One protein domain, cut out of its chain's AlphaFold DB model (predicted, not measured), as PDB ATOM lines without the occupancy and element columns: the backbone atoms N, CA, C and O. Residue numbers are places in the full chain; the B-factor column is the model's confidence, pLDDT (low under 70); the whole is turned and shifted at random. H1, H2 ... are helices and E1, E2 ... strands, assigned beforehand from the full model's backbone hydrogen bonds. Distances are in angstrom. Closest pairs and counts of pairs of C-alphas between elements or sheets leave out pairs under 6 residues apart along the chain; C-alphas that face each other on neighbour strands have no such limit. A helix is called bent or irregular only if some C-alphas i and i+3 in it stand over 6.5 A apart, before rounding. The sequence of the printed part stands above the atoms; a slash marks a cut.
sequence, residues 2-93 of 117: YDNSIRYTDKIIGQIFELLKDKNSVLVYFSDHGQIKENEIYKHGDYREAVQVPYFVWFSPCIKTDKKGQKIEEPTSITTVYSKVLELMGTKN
ATOM      1  N   TYR A   2     169.661 215.756 160.583       89.75
ATOM      2  CA  TYR A   2     169.966 215.608 162.014       89.75
ATOM      3  C   TYR A   2     169.270 214.401 162.680       89.75
ATOM      4  O   TYR A   2     169.941 213.505 163.186       89.75
ATOM      5  N   ASP A   3     167.947 214.274 162.563       92.12
ATOM      6  CA  ASP A   3     167.226 213.148 163.189       92.12
ATOM      7  C   ASP A   3     167.627 211.781 162.618       92.12
ATOM      8  O   ASP A   3     167.675 210.784 163.334       92.12
ATOM      9  N   ASN A   4     167.997 211.731 161.332       96.06
ATOM     10  CA  ASN A   4     168.514 210.508 160.716       96.06
ATOM     11  C   ASN A   4     169.883 210.130 161.294       96.06
ATOM     12  O   ASN A   4     170.134 208.944 161.500       96.06
ATOM     13  N   SER A   5     170.751 211.109 161.586       95.31
ATOM     14  CA  SER A   5     172.002 210.836 162.301       95.31
ATOM     15  C   SER A   5     171.754 210.369 163.733       95.31
ATOM     16  O   SER A   5     172.385 209.404 164.147       95.31
ATOM     17  N   ILE A   6     170.780 210.943 164.452       95.56
ATOM     18  CA  ILE A   6     170.406 210.468 165.795       95.56
ATOM     19  C   ILE A   6     169.896 209.023 165.739       95.56
ATOM     20  O   ILE A   6     170.366 208.177 166.495       95.56
ATOM     21  N   ARG A   7     169.012 208.700 164.786       97.88
ATOM     22  CA  ARG A   7     168.529 207.328 164.561       97.88
ATOM     23  C   ARG A   7     169.664 206.355 164.233       97.88
ATOM     24  O   ARG A   7     169.624 205.197 164.644       97.88
ATOM     25  N   TYR A   8     170.659 206.790 163.464       98.19
ATOM     26  CA  TYR A   8     171.815 205.953 163.160       98.19
ATOM     27  C   TYR A   8     172.693 205.733 164.399       98.19
ATOM     28  O   TYR A   8     173.096 204.601 164.653       98.19
ATOM     29  N   THR A   9     172.925 206.769 165.208       98.06
ATOM     30  CA  THR A   9     173.629 206.658 166.495       98.06
ATOM     31  C   THR A   9     172.920 205.694 167.445       98.06
ATOM     32  O   THR A   9     173.575 204.819 168.004       98.06
ATOM     33  N   ASP A  10     171.593 205.780 167.565       98.31
ATOM     34  CA  ASP A  10     170.779 204.842 168.352       98.31
ATOM     35  C   ASP A  10     170.988 203.387 167.898       98.31
ATOM     36  O   ASP A  10     171.280 202.509 168.712       98.31
ATOM     37  N   LYS A  11     170.979 203.141 166.579       98.62
ATOM     38  CA  LYS A  11     171.282 201.818 166.013       98.62
ATOM     39  C   LYS A  11     172.673 201.315 166.425       98.62
ATOM     40  O   LYS A  11     172.800 200.147 166.789       98.62
ATOM     41  N   ILE A  12     173.706 202.158 166.358       98.62
ATOM     42  CA  ILE A  12     175.076 201.785 166.750       98.62
ATOM     43  C   ILE A  12     175.153 201.482 168.252       98.62
ATOM     44  O   ILE A  12     175.734 200.470 168.641       98.62
ATOM     45  N   ILE A  13     174.534 202.307 169.101       98.44
ATOM     46  CA  ILE A  13     174.492 202.083 170.553       98.44
ATOM     47  C   ILE A  13     173.775 200.765 170.874       98.44
ATOM     48  O   ILE A  13     174.286 199.973 171.662       98.44
ATOM     49  N   GLY A  14     172.653 200.475 170.210       98.50
ATOM     50  CA  GLY A  14     171.954 199.197 170.343       98.50
ATOM     51  C   GLY A  14     172.832 198.001 169.965       98.50
ATOM     52  O   GLY A  14     172.872 197.008 170.687       98.50
ATOM     53  N   GLN A  15     173.612 198.106 168.884       98.69
ATOM     54  CA  GLN A  15     174.586 197.071 168.514       98.69
ATOM     55  C   GLN A  15     175.678 196.893 169.579       98.69
ATOM     56  O   GLN A  15     176.061 195.765 169.876       98.69
ATOM     57  N   ILE A  16     176.153 197.981 170.193       98.69
ATOM     58  CA  ILE A  16     177.121 197.920 171.298       98.69
ATOM     59  C   ILE A  16     176.506 197.231 172.523       98.69
ATOM     60  O   ILE A  16     177.163 196.381 173.124       98.69
ATOM     61  N   PHE A  17     175.249 197.525 172.875       98.25
ATOM     62  CA  PHE A  17     174.555 196.824 173.959       98.25
ATOM     63  C   PHE A  17     174.482 195.321 173.701       98.25
ATOM     64  O   PHE A  17     174.846 194.543 174.579       98.25
ATOM     65  N   GLU A  18     174.106 194.905 172.492       98.44
ATOM     66  CA  GLU A  18     174.066 193.486 172.123       98.44
ATOM     67  C   GLU A  18     175.442 192.812 172.215       98.44
ATOM     68  O   GLU A  18     175.542 191.672 172.662       98.44
ATOM     69  N   LEU A  19     176.520 193.519 171.863       98.31
ATOM     70  CA  LEU A  19     177.889 193.011 171.997       98.31
ATOM     71  C   LEU A  19     178.347 192.875 173.457       98.31
ATOM     72  O   LEU A  19     179.245 192.076 173.743       98.31
ATOM     73  N   LEU A  20     177.797 193.682 174.363       98.19
ATOM     74  CA  LEU A  20     178.251 193.808 175.750       98.19
ATOM     75  C   LEU A  20     177.327 193.138 176.777       98.19
ATOM     76  O   LEU A  20     177.758 192.905 177.904       98.19
ATOM     77  N   LYS A  21     176.081 192.808 176.420       97.50
ATOM     78  CA  LYS A  21     175.044 192.357 177.368       97.50
ATOM     79  C   LYS A  21     175.427 191.127 178.198       97.50
ATOM     80  O   LYS A  21     175.070 191.069 179.371       97.50
ATOM     81  N   ASP A  22     176.199 190.209 177.620       97.88
ATOM     82  CA  ASP A  22     176.625 188.959 178.267       97.88
ATOM     83  C   ASP A  22     178.041 189.052 178.870       97.88
ATOM     84  O   ASP A  22     178.654 188.047 179.228       97.88
ATOM     85  N   LYS A  23     178.599 190.266 178.968       97.19
ATOM     86  CA  LYS A  23     179.930 190.542 179.526       97.19
ATOM     87  C   LYS A  23     179.796 191.395 180.774       97.19
ATOM     88  O   LYS A  23     178.983 192.313 180.799       97.19
ATOM     89  N   ASN A  24     180.658 191.175 181.769       95.06
ATOM     90  CA  ASN A  24     180.794 192.081 182.913       95.06
ATOM     91  C   ASN A  24     181.383 193.422 182.442       95.06
ATOM     92  O   ASN A  24     182.596 193.602 182.389       95.06
ATOM     93  N   SER A  25     180.506 194.316 181.992       96.19
ATOM     94  CA  SER A  25     180.874 195.540 181.286       96.19
ATOM     95  C   SER A  25     179.941 196.701 181.622       96.19
ATOM     96  O   SER A  25     178.750 196.516 181.906       96.19
ATOM     97  N   VAL A  26     180.506 197.907 181.572       96.94
ATOM     98  CA  VAL A  26     179.806 199.184 181.729       96.94
ATOM     99  C   VAL A  26     180.116 200.040 180.506       96.94
ATOM    100  O   VAL A  26     181.275 200.138 180.108       96.94
ATOM    101  N   LEU A  27     179.095 200.662 179.919       97.38
ATOM    102  CA  LEU A  27     179.242 201.651 178.853       97.38
ATOM    103  C   LEU A  27     178.940 203.039 179.413       97.38
ATOM    104  O   LEU A  27     177.903 203.247 180.038       97.38
ATOM    105  N   VAL A  28     179.819 203.999 179.140       97.06
ATOM    106  CA  VAL A  28     179.587 205.419 179.414       97.06
ATOM    107  C   VAL A  28     179.398 206.120 178.074       97.06
ATOM    108  O   VAL A  28     180.291 206.068 177.232       97.06
ATOM    109  N   TYR A  29     178.243 206.749 177.864       97.31
ATOM    110  CA  TYR A  29     177.938 207.499 176.646       97.31
ATOM    111  C   TYR A  29     177.649 208.955 176.986       97.31
ATOM    112  O   TYR A  29     176.858 209.232 177.887       97.31
ATOM    113  N   PHE A  30     178.253 209.871 176.235       96.12
ATOM    114  CA  PHE A  30     177.956 211.296 176.282       96.12
ATOM    115  C   PHE A  30     178.277 211.952 174.934       96.12
ATOM    116  O   PHE A  30     179.123 211.446 174.193       96.12
ATOM    117  N   SER A  31     177.609 213.063 174.619       94.88
ATOM    118  CA  SER A  31     178.031 213.948 173.520       94.88
ATOM    119  C   SER A  31     179.043 214.970 174.041       94.88
ATOM    120  O   SER A  31     178.964 215.378 175.198       94.88
ATOM    121  N   ASP A  32     179.981 215.397 173.200       91.88
ATOM    122  CA  ASP A  32     180.944 216.457 173.517       91.88
ATOM    123  C   ASP A  32     180.262 217.826 173.656       91.88
ATOM    124  O   ASP A  32     180.543 218.575 174.591       91.88
ATOM    125  N   HIS A  33     179.321 218.112 172.760       92.50
ATOM    126  CA  HIS A  33     178.402 219.241 172.815       92.50
ATOM    127  C   HIS A  33     177.104 218.922 172.049       92.50
ATOM    128  O   HIS A  33     176.966 217.884 171.397       92.50
ATOM    129  N   GLY A  34     176.122 219.814 172.157       90.12
ATOM    130  CA  GLY A  34     174.866 219.769 171.414       90.12
ATOM    131  C   GLY A  34     174.921 220.567 170.110       90.12
ATOM    132  O   GLY A  34     175.968 221.077 169.702       90.12
ATOM    133  N   GLN A  35     173.774 220.681 169.442       88.44
ATOM    134  CA  GLN A  35     173.617 221.423 168.193       88.44
ATOM    135  C   GLN A  35     172.363 222.289 168.279       88.44
ATOM    136  O   GLN A  35     171.281 221.783 168.568       88.44
ATOM    137  N   ILE A  36     172.489 223.577 167.962       86.56
ATOM    138  CA  ILE A  36     171.336 224.480 167.880       86.56
ATOM    139  C   ILE A  36     170.830 224.523 166.447       86.56
ATOM    140  O   ILE A  36     171.629 224.561 165.506       86.56
ATOM    141  N   LYS A  37     169.507 224.583 166.295       83.94
ATOM    142  CA  LYS A  37     168.832 224.893 165.037       83.94
ATOM    143  C   LYS A  37     167.978 226.145 165.230       83.94
ATOM    144  O   LYS A  37     166.978 226.103 165.936       83.94
ATOM    145  N   GLU A  38     168.360 227.241 164.588       81.75
ATOM    146  CA  GLU A  38     167.617 228.505 164.617       81.75
ATOM    147  C   GLU A  38     167.344 228.954 163.179       81.75
ATOM    148  O   GLU A  38     168.276 229.050 162.381       81.75
ATOM    149  N   ASN A  39     166.076 229.214 162.839       85.56
ATOM    150  CA  ASN A  39     165.652 229.614 161.488       85.56
ATOM    151  C   ASN A  39     166.216 228.701 160.380       85.56
ATOM    152  O   ASN A  39     166.743 229.180 159.381       85.56
ATOM    153  N   GLU A  40     166.147 227.381 160.582       81.75
ATOM    154  CA  GLU A  40     166.692 226.352 159.676       81.75
ATOM    155  C   GLU A  40     168.226 226.309 159.531       81.75
ATOM    156  O   GLU A  40     168.746 225.479 158.786       81.75
ATOM    157  N   ILE A  41     168.969 227.114 160.296       82.88
ATOM    158  CA  ILE A  41     170.435 227.135 160.286       82.88
ATOM    159  C   ILE A  41     170.975 226.429 161.529       82.88
ATOM    160  O   ILE A  41     170.596 226.738 162.662       82.88
ATOM    161  N   TYR A  42     171.904 225.498 161.308       82.56
ATOM    162  CA  TYR A  42     172.632 224.825 162.379       82.56
ATOM    163  C   TYR A  42     173.825 225.670 162.826       82.56
ATOM    164  O   TYR A  42     174.610 226.125 161.993       82.56
ATOM    165  N   LYS A  43     173.957 225.887 164.137       82.06
ATOM    166  CA  LYS A  43     175.013 226.726 164.726       82.06
ATOM    167  C   LYS A  43     175.716 226.023 165.882       82.06
ATOM    168  O   LYS A  43     175.105 225.206 166.576       82.06
ATOM    169  N   HIS A  44     176.974 226.400 166.095       76.31
ATOM    170  CA  HIS A  44     177.757 226.092 167.292       76.31
ATOM    171  C   HIS A  44     178.052 227.396 168.044       76.31
ATOM    172  O   HIS A  44     178.305 228.423 167.413       76.31
ATOM    173  N   GLY A  45     177.999 227.360 169.374       75.75
ATOM    174  CA  GLY A  45     178.275 228.505 170.242       75.75
ATOM    175  C   GLY A  45     177.744 228.294 171.657       75.75
ATOM    176  O   GLY A  45     177.217 227.224 171.971       75.75
ATOM    177  N   ASP A  46     177.836 229.331 172.483       79.81
ATOM    178  CA  ASP A  46     177.456 229.289 173.897       79.81
ATOM    179  C   ASP A  46     175.939 229.441 174.082       79.81
ATOM    180  O   ASP A  46     175.431 230.482 174.498       79.81
ATOM    181  N   TYR A  47     175.198 228.382 173.757       83.38
ATOM    182  CA  TYR A  47     173.750 228.306 173.954       83.38
ATOM    183  C   TYR A  47     173.386 227.114 174.834       83.38
ATOM    184  O   TYR A  47     174.120 226.126 174.918       83.38
ATOM    185  N   ARG A  48     172.209 227.174 175.462       83.56
ATOM    186  CA  ARG A  48     171.734 226.124 176.369       83.56
ATOM    187  C   ARG A  48     171.669 224.757 175.681       83.56
ATOM    188  O   ARG A  48     172.095 223.759 176.251       83.56
ATOM    189  N   GLU A  49     171.193 224.723 174.446       85.00
ATOM    190  CA  GLU A  49     171.060 223.522 173.622       85.00
ATOM    191  C   GLU A  49     172.418 222.957 173.182       85.00
ATOM    192  O   GLU A  49     172.512 221.774 172.871       85.00
ATOM    193  N   ALA A  50     173.478 223.774 173.176       86.44
ATOM    194  CA  ALA A  50     174.838 223.315 172.900       86.44
ATOM    195  C   ALA A  50     175.530 222.716 174.132       86.44
ATOM    196  O   ALA A  50     176.448 221.917 173.968       86.44
ATOM    197  N   VAL A  51     175.094 223.051 175.350       89.56
ATOM    198  CA  VAL A  51     175.686 222.509 176.588       89.56
ATOM    199  C   VAL A  51     174.854 221.389 177.217       89.56
ATOM    200  O   VAL A  51     175.382 220.584 177.981       89.56
ATOM    201  N   GLN A  52     173.560 221.302 176.896       91.12
ATOM    202  CA  GLN A  52     172.677 220.244 177.380       91.12
ATOM    203  C   GLN A  52     172.723 219.031 176.441       91.12
ATOM    204  O   GLN A  52     172.016 218.965 175.438       91.12
ATOM    205  N   VAL A  53     173.556 218.055 176.793       93.62
ATOM    206  CA  VAL A  53     173.831 216.854 175.995       93.62
ATOM    207  C   VAL A  53     173.296 215.579 176.651       93.62
ATOM    208  O   VAL A  53     173.125 215.549 177.873       93.62
ATOM    209  N   PRO A  54     173.055 214.496 175.886       94.75
ATOM    210  CA  PRO A  54     172.815 213.190 176.486       94.75
ATOM    211  C   PRO A  54     174.061 212.730 177.251       94.75
ATOM    212  O   PRO A  54     175.170 212.809 176.727       94.75
ATOM    213  N   TYR A  55     173.867 212.224 178.468       95.50
ATOM    214  CA  TYR A  55     174.896 211.566 179.270       95.50
ATOM    215  C   TYR A  55     174.243 210.438 180.073       95.50
ATOM    216  O   TYR A  55     173.344 210.683 180.877       95.50
ATOM    217  N   PHE A  56     174.671 209.195 179.847       95.88
ATOM    218  CA  PHE A  56     174.213 208.052 180.631       95.88
ATOM    219  C   PHE A  56     175.310 207.009 180.843       95.88
ATOM    220  O   PHE A  56     176.267 206.888 180.073       95.88
ATOM    221  N   VAL A  57     175.124 206.216 181.896       96.69
ATOM    222  CA  VAL A  57     175.917 205.024 182.186       96.69
ATOM    223  C   VAL A  57     175.005 203.814 182.052       96.69
ATOM    224  O   VAL A  57     174.006 203.693 182.760       96.69
ATOM    225  N   TRP A  58     175.344 202.917 181.136       97.88
ATOM    226  CA  TRP A  58     174.642 201.660 180.942       97.88
ATOM    227  C   TRP A  58     175.435 200.518 181.571       97.88
ATOM    228  O   TRP A  58     176.621 200.334 181.302       97.88
ATOM    229  N   PHE A  59     174.760 199.733 182.403       97.50
ATOM    230  CA  PHE A  59     175.322 198.547 183.037       97.50
ATOM    231  C   PHE A  59     174.778 197.305 182.342       97.50
ATOM    232  O   PHE A  59     173.558 197.120 182.287       97.50
ATOM    233  N   SER A  60     175.669 196.422 181.893       97.19
ATOM    234  CA  SER A  60     175.281 195.110 181.363       97.19
ATOM    235  C   SER A  60     174.362 194.346 182.334       97.19
ATOM    236  O   SER A  60     174.489 194.482 183.561       97.19
ATOM    237  N   PRO A  61     173.429 193.515 181.834       96.50
ATOM    238  CA  PRO A  61     172.614 192.619 182.654       96.50
ATOM    239  C   PRO A  61     173.415 191.815 183.688       96.50
ATOM    240  O   PRO A  61     172.954 191.680 184.820       96.50
ATOM    241  N   CYS A  62     174.636 191.391 183.348       95.56
ATOM    242  CA  CYS A  62     175.539 190.651 184.233       95.56
ATOM    243  C   CYS A  62     175.960 191.414 185.504       95.56
ATOM    244  O   CYS A  62     176.248 190.783 186.521       95.56
ATOM    245  N   ILE A  63     175.994 192.752 185.484       94.75
ATOM    246  CA  ILE A  63     176.375 193.559 186.652       94.75
ATOM    247  C   ILE A  63     175.194 193.704 187.612       94.75
ATOM    248  O   ILE A  63     174.151 194.264 187.267       94.75
ATOM    249  N   LYS A  64     175.370 193.264 188.859       93.62
ATOM    250  CA  LYS A  64     174.402 193.499 189.938       93.62
ATOM    251  C   LYS A  64     174.694 194.850 190.596       93.62
ATOM    252  O   LYS A  64     175.679 194.988 191.309       93.62
ATOM    253  N   THR A  65     173.848 195.844 190.337       92.94
ATOM    254  CA  THR A  65     173.917 197.177 190.953       92.94
ATOM    255  C   THR A  65     172.518 197.775 191.065       92.94
ATOM    256  O   THR A  65     171.673 197.559 190.197       92.94
ATOM    257  N   ASP A  66     172.294 198.535 192.128       94.00
ATOM    258  CA  ASP A  66     171.119 199.368 192.382       94.00
ATOM    259  C   ASP A  66     171.085 200.644 191.522       94.00
ATOM    260  O   ASP A  66     170.038 201.277 191.404       94.00
ATOM    261  N   LYS A  67     172.202 201.000 190.870       91.25
ATOM    262  CA  LYS A  67     172.330 202.176 189.990       91.25
ATOM    263  C   LYS A  67     171.550 202.058 188.668       91.25
ATOM    264  O   LYS A  67     171.405 203.044 187.950       91.25
ATOM    265  N   LYS A  68     171.051 200.868 188.311       93.62
ATOM    266  CA  LYS A  68     170.275 200.642 187.077       93.62
ATOM    267  C   LYS A  68     168.918 201.353 187.136       93.62
ATOM    268  O   LYS A  68     168.212 201.257 188.131       93.62
ATOM    269  N   GLY A  69     168.536 202.023 186.046       93.12
ATOM    270  CA  GLY A  69     167.237 202.702 185.927       93.12
ATOM    271  C   GLY A  69     167.108 203.992 186.743       93.12
ATOM    272  O   GLY A  69     166.033 204.584 186.766       93.12
ATOM    273  N   GLN A  70     168.182 204.445 187.395       95.38
ATOM    274  CA  GLN A  70     168.179 205.709 188.119       95.38
ATOM    275  C   GLN A  70     168.263 206.888 187.146       95.38
ATOM    276  O   GLN A  70     169.088 206.898 186.231       95.38
ATOM    277  N   LYS A  71     167.429 207.902 187.379       94.94
ATOM    278  CA  LYS A  71     167.514 209.197 186.706       94.94
ATOM    279  C   LYS A  71     168.217 210.185 187.630       94.94
ATOM    280  O   LYS A  71     167.830 210.331 188.786       94.94
ATOM    281  N   ILE A  72     169.235 210.861 187.109       92.56
ATOM    282  CA  ILE A  72     169.935 211.928 187.821       92.56
ATOM    283  C   ILE A  72     169.316 213.253 187.381       92.56
ATOM    284  O   ILE A  72     169.419 213.624 186.215       92.56
ATOM    285  N   GLU A  73     168.618 213.925 188.298       92.44
ATOM    286  CA  GLU A  73     167.983 215.228 188.030       92.44
ATOM    287  C   GLU A  73     168.963 216.398 188.205       92.44
ATOM    288  O   GLU A  73     168.724 217.496 187.705       92.44
ATOM    289  N   GLU A  74     170.068 216.181 188.925       90.75
ATOM    290  CA  GLU A  74     171.073 217.217 189.148       90.75
ATOM    291  C   GLU A  74     171.822 217.539 187.838       90.75
ATOM    292  O   GLU A  74     172.262 216.621 187.132       90.75
ATOM    293  N   PRO A  75     172.020 218.829 187.502       88.19
ATOM    294  CA  PRO A  75     172.869 219.216 186.384       88.19
ATOM    295  C   PRO A  75     174.286 218.658 186.552       88.19
ATOM    296  O   PRO A  75     175.042 219.080 187.423       88.19
ATOM    297  N   THR A  76     174.651 217.710 185.690       89.25
ATOM    298  CA  THR A  76     175.941 217.021 185.746       89.25
ATOM    299  C   THR A  76     176.845 217.503 184.618       89.25
ATOM    300  O   THR A  76     176.473 217.455 183.447       89.25
ATOM    301  N   SER A  77     178.059 217.938 184.958       89.69
ATOM    302  CA  SER A  77     179.064 218.335 183.966       89.69
ATOM    303  C   SER A  77     179.795 217.123 183.378       89.69
ATOM    304  O   SER A  77     180.169 216.199 184.107       89.69
ATOM    305  N   ILE A  78     180.105 217.168 182.076       89.19
ATOM    306  CA  ILE A  78     180.940 216.160 181.398       89.19
ATOM    307  C   ILE A  78     182.375 216.106 181.948       89.19
ATOM    308  O   ILE A  78     183.068 215.106 181.774       89.19
ATOM    309  N   THR A  79     182.823 217.118 182.702       87.44
ATOM    310  CA  THR A  79     184.122 217.079 183.400       87.44
ATOM    311  C   THR A  79     184.201 215.963 184.450       87.44
ATOM    312  O   THR A  79     185.293 215.555 184.838       87.44
ATOM    313  N   THR A  80     183.055 215.423 184.881       86.56
ATOM    314  CA  THR A  80     182.972 214.288 185.812       86.56
ATOM    315  C   THR A  80     183.238 212.932 185.155       86.56
ATOM    316  O   THR A  80     183.443 211.949 185.865       86.56
ATOM    317  N   VAL A  81     183.260 212.847 183.819       90.69
ATOM    318  CA  VAL A  81     183.417 211.571 183.099       90.69
ATOM    319  C   VAL A  81     184.710 210.869 183.502       90.69
ATOM    320  O   VAL A  81     184.688 209.675 183.789       90.69
ATOM    321  N   TYR A  82     185.823 211.600 183.591       87.25
ATOM    322  CA  TYR A  82     187.117 211.021 183.952       87.25
ATOM    323  C   TYR A  82     187.076 210.321 185.319       87.25
ATOM    324  O   TYR A  82     187.408 209.141 185.435       87.25
ATOM    325  N   SER A  83     186.610 211.024 186.353       84.31
ATOM    326  CA  SER A  83     186.525 210.458 187.701       84.31
ATOM    327  C   SER A  83     185.503 209.324 187.782       84.31
ATOM    328  O   SER A  83     185.739 208.344 188.486       84.31
ATOM    329  N   LYS A  84     184.400 209.414 187.027       88.19
ATOM    330  CA  LYS A  84     183.378 208.366 186.961       88.19
ATOM    331  C   LYS A  84     183.905 207.088 186.315       88.19
ATOM    332  O   LYS A  84     183.650 206.009 186.837       88.19
ATOM    333  N   VAL A  85     184.658 207.190 185.220       91.44
ATOM    334  CA  VAL A  85     185.286 206.030 184.569       91.44
ATOM    335  C   VAL A  85     186.271 205.354 185.521       91.44
ATOM    336  O   VAL A  85     186.219 204.138 185.671       91.44
ATOM    337  N   LEU A  86     187.096 206.122 186.239       87.94
ATOM    338  CA  LEU A  86     188.005 205.559 187.240       87.94
ATOM    339  C   LEU A  86     187.268 204.825 188.367       87.94
ATOM    340  O   LEU A  86     187.658 203.708 188.712       87.94
ATOM    341  N   GLU A  87     186.188 205.412 188.894       86.38
ATOM    342  CA  GLU A  87     185.320 204.773 189.894       86.38
ATOM    343  C   GLU A  87     184.759 203.445 189.363       86.38
ATOM    344  O   GLU A  87     184.823 202.428 190.049       86.38
ATOM    345  N   LEU A  88     184.250 203.435 188.125       90.06
ATOM    346  CA  LEU A  88     183.693 202.244 187.474       90.06
ATOM    347  C   LEU A  88     184.745 201.158 187.216       90.06
ATOM    348  O   LEU A  88     184.422 199.975 187.266       90.06
ATOM    349  N   MET A  89     186.001 201.546 186.991       88.75
ATOM    350  CA  MET A  89     187.139 200.626 186.896       88.75
ATOM    351  C   MET A  89     187.603 200.097 188.265       88.75
ATOM    352  O   MET A  89     188.548 199.316 188.324       88.75
ATOM    353  N   GLY A  90     186.977 200.516 189.372       84.56
ATOM    354  CA  GLY A  90     187.387 200.134 190.726       84.56
ATOM    355  C   GLY A  90     188.658 200.843 191.200       84.56
ATOM    356  O   GLY A  90     189.286 200.420 192.170       84.56
ATOM    357  N   THR A  91     189.053 201.922 190.524       83.38
ATOM    358  CA  THR A  91     190.255 202.695 190.839       83.38
ATOM    359  C   THR A  91     189.898 203.972 191.593       83.38
ATOM    360  O   THR A  91     188.789 204.501 191.499       83.38
ATOM    361  N   LYS A  92     190.844 204.481 192.383       74.25
ATOM    362  CA  LYS A  92     190.678 205.765 193.067       74.25
ATOM    363  C   LYS A  92     191.037 206.892 192.112       74.25
ATOM    364  O   LYS A  92     192.016 206.787 191.376       74.25
ATOM    365  N   ASN A  93     190.278 207.984 192.173       66.69
ATOM    366  CA  ASN A  93     190.635 209.197 191.453       66.69
ATOM    367  C   ASN A  93     192.030 209.648 191.931       66.69
ATOM    368  O   ASN A  93     192.215 209.814 193.146       66.69
TER     369      ASN A  93
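What this domain is: This is residues 2 to 93 of the 117 residues of the protein "Sulfatase-like hydrolase/transferase" of Flavobacteriaceae bacterium (UniProt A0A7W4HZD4). A two-stranded ribbon, E1 and E4, lies between the long helix H1 and the shorter H3, and a small head of hairpin E2-E3 and short H2 extends beyond one end of the ribbon. The assembly is loose: H1 is near E1 through its later part, while its residues 3 to 12 stand free. The printed part has 92 residues, with named elements in the order H1 E1 E2 E3 H2 E4 H3; both two-stranded sheets are antiparallel, and the class is mixed, helices and strands. The outline is elongated, 47 by 30 by 19 A, with a radius of gyration of the C-alphas of 15.6 A.

How they stand to each other: Begin at E1, residues 26 to 30, and E4, residues 55 to 59, antiparallel at 168 degrees; N 27 and O 58 are 2.9 A apart. H1, residues 2 to 20, is near E1, with 7 pairs of C-alphas within 10 A. For H3, residues 78 to 88, and E1, the closest C-alphas are those of Leu 88 and Val 26, 7.6 A. H1 and H3 are apart. Farther out, E2, residues 36 to 38, and E3, residues 41 to 43, form a hairpin; N 41 and O 38 are 2.9 A apart. The closest C-alphas of E2 and H2, residues 48 to 51, are those of Ile 36 and Glu 49, 5.8 A. Every O i to N i+4 pair is within hydrogen-bond range in H1, 5 of 7 are in H3, and H2 is too short for one.

Where its parts are: Find C-alpha 2 at (169.966, 215.608, 162.014); H1 spans 27.1 A from there. E1 spans 13.4 A and E4 13.6 A. H3 spans 15.4 A, ending at C-alpha 88, (183.693, 202.244, 187.474); it is only just irregular, with C-alphas 79 and 82 6.8 A apart.

The domain as a whole: The two C-alphas farthest apart, those of Asn 39 and Gly 90, are 46.9 A apart. The printed part has no cut. Look at residues 60 to 77 for the long link, E4 to H3. Only residue 93 has pLDDT under 70.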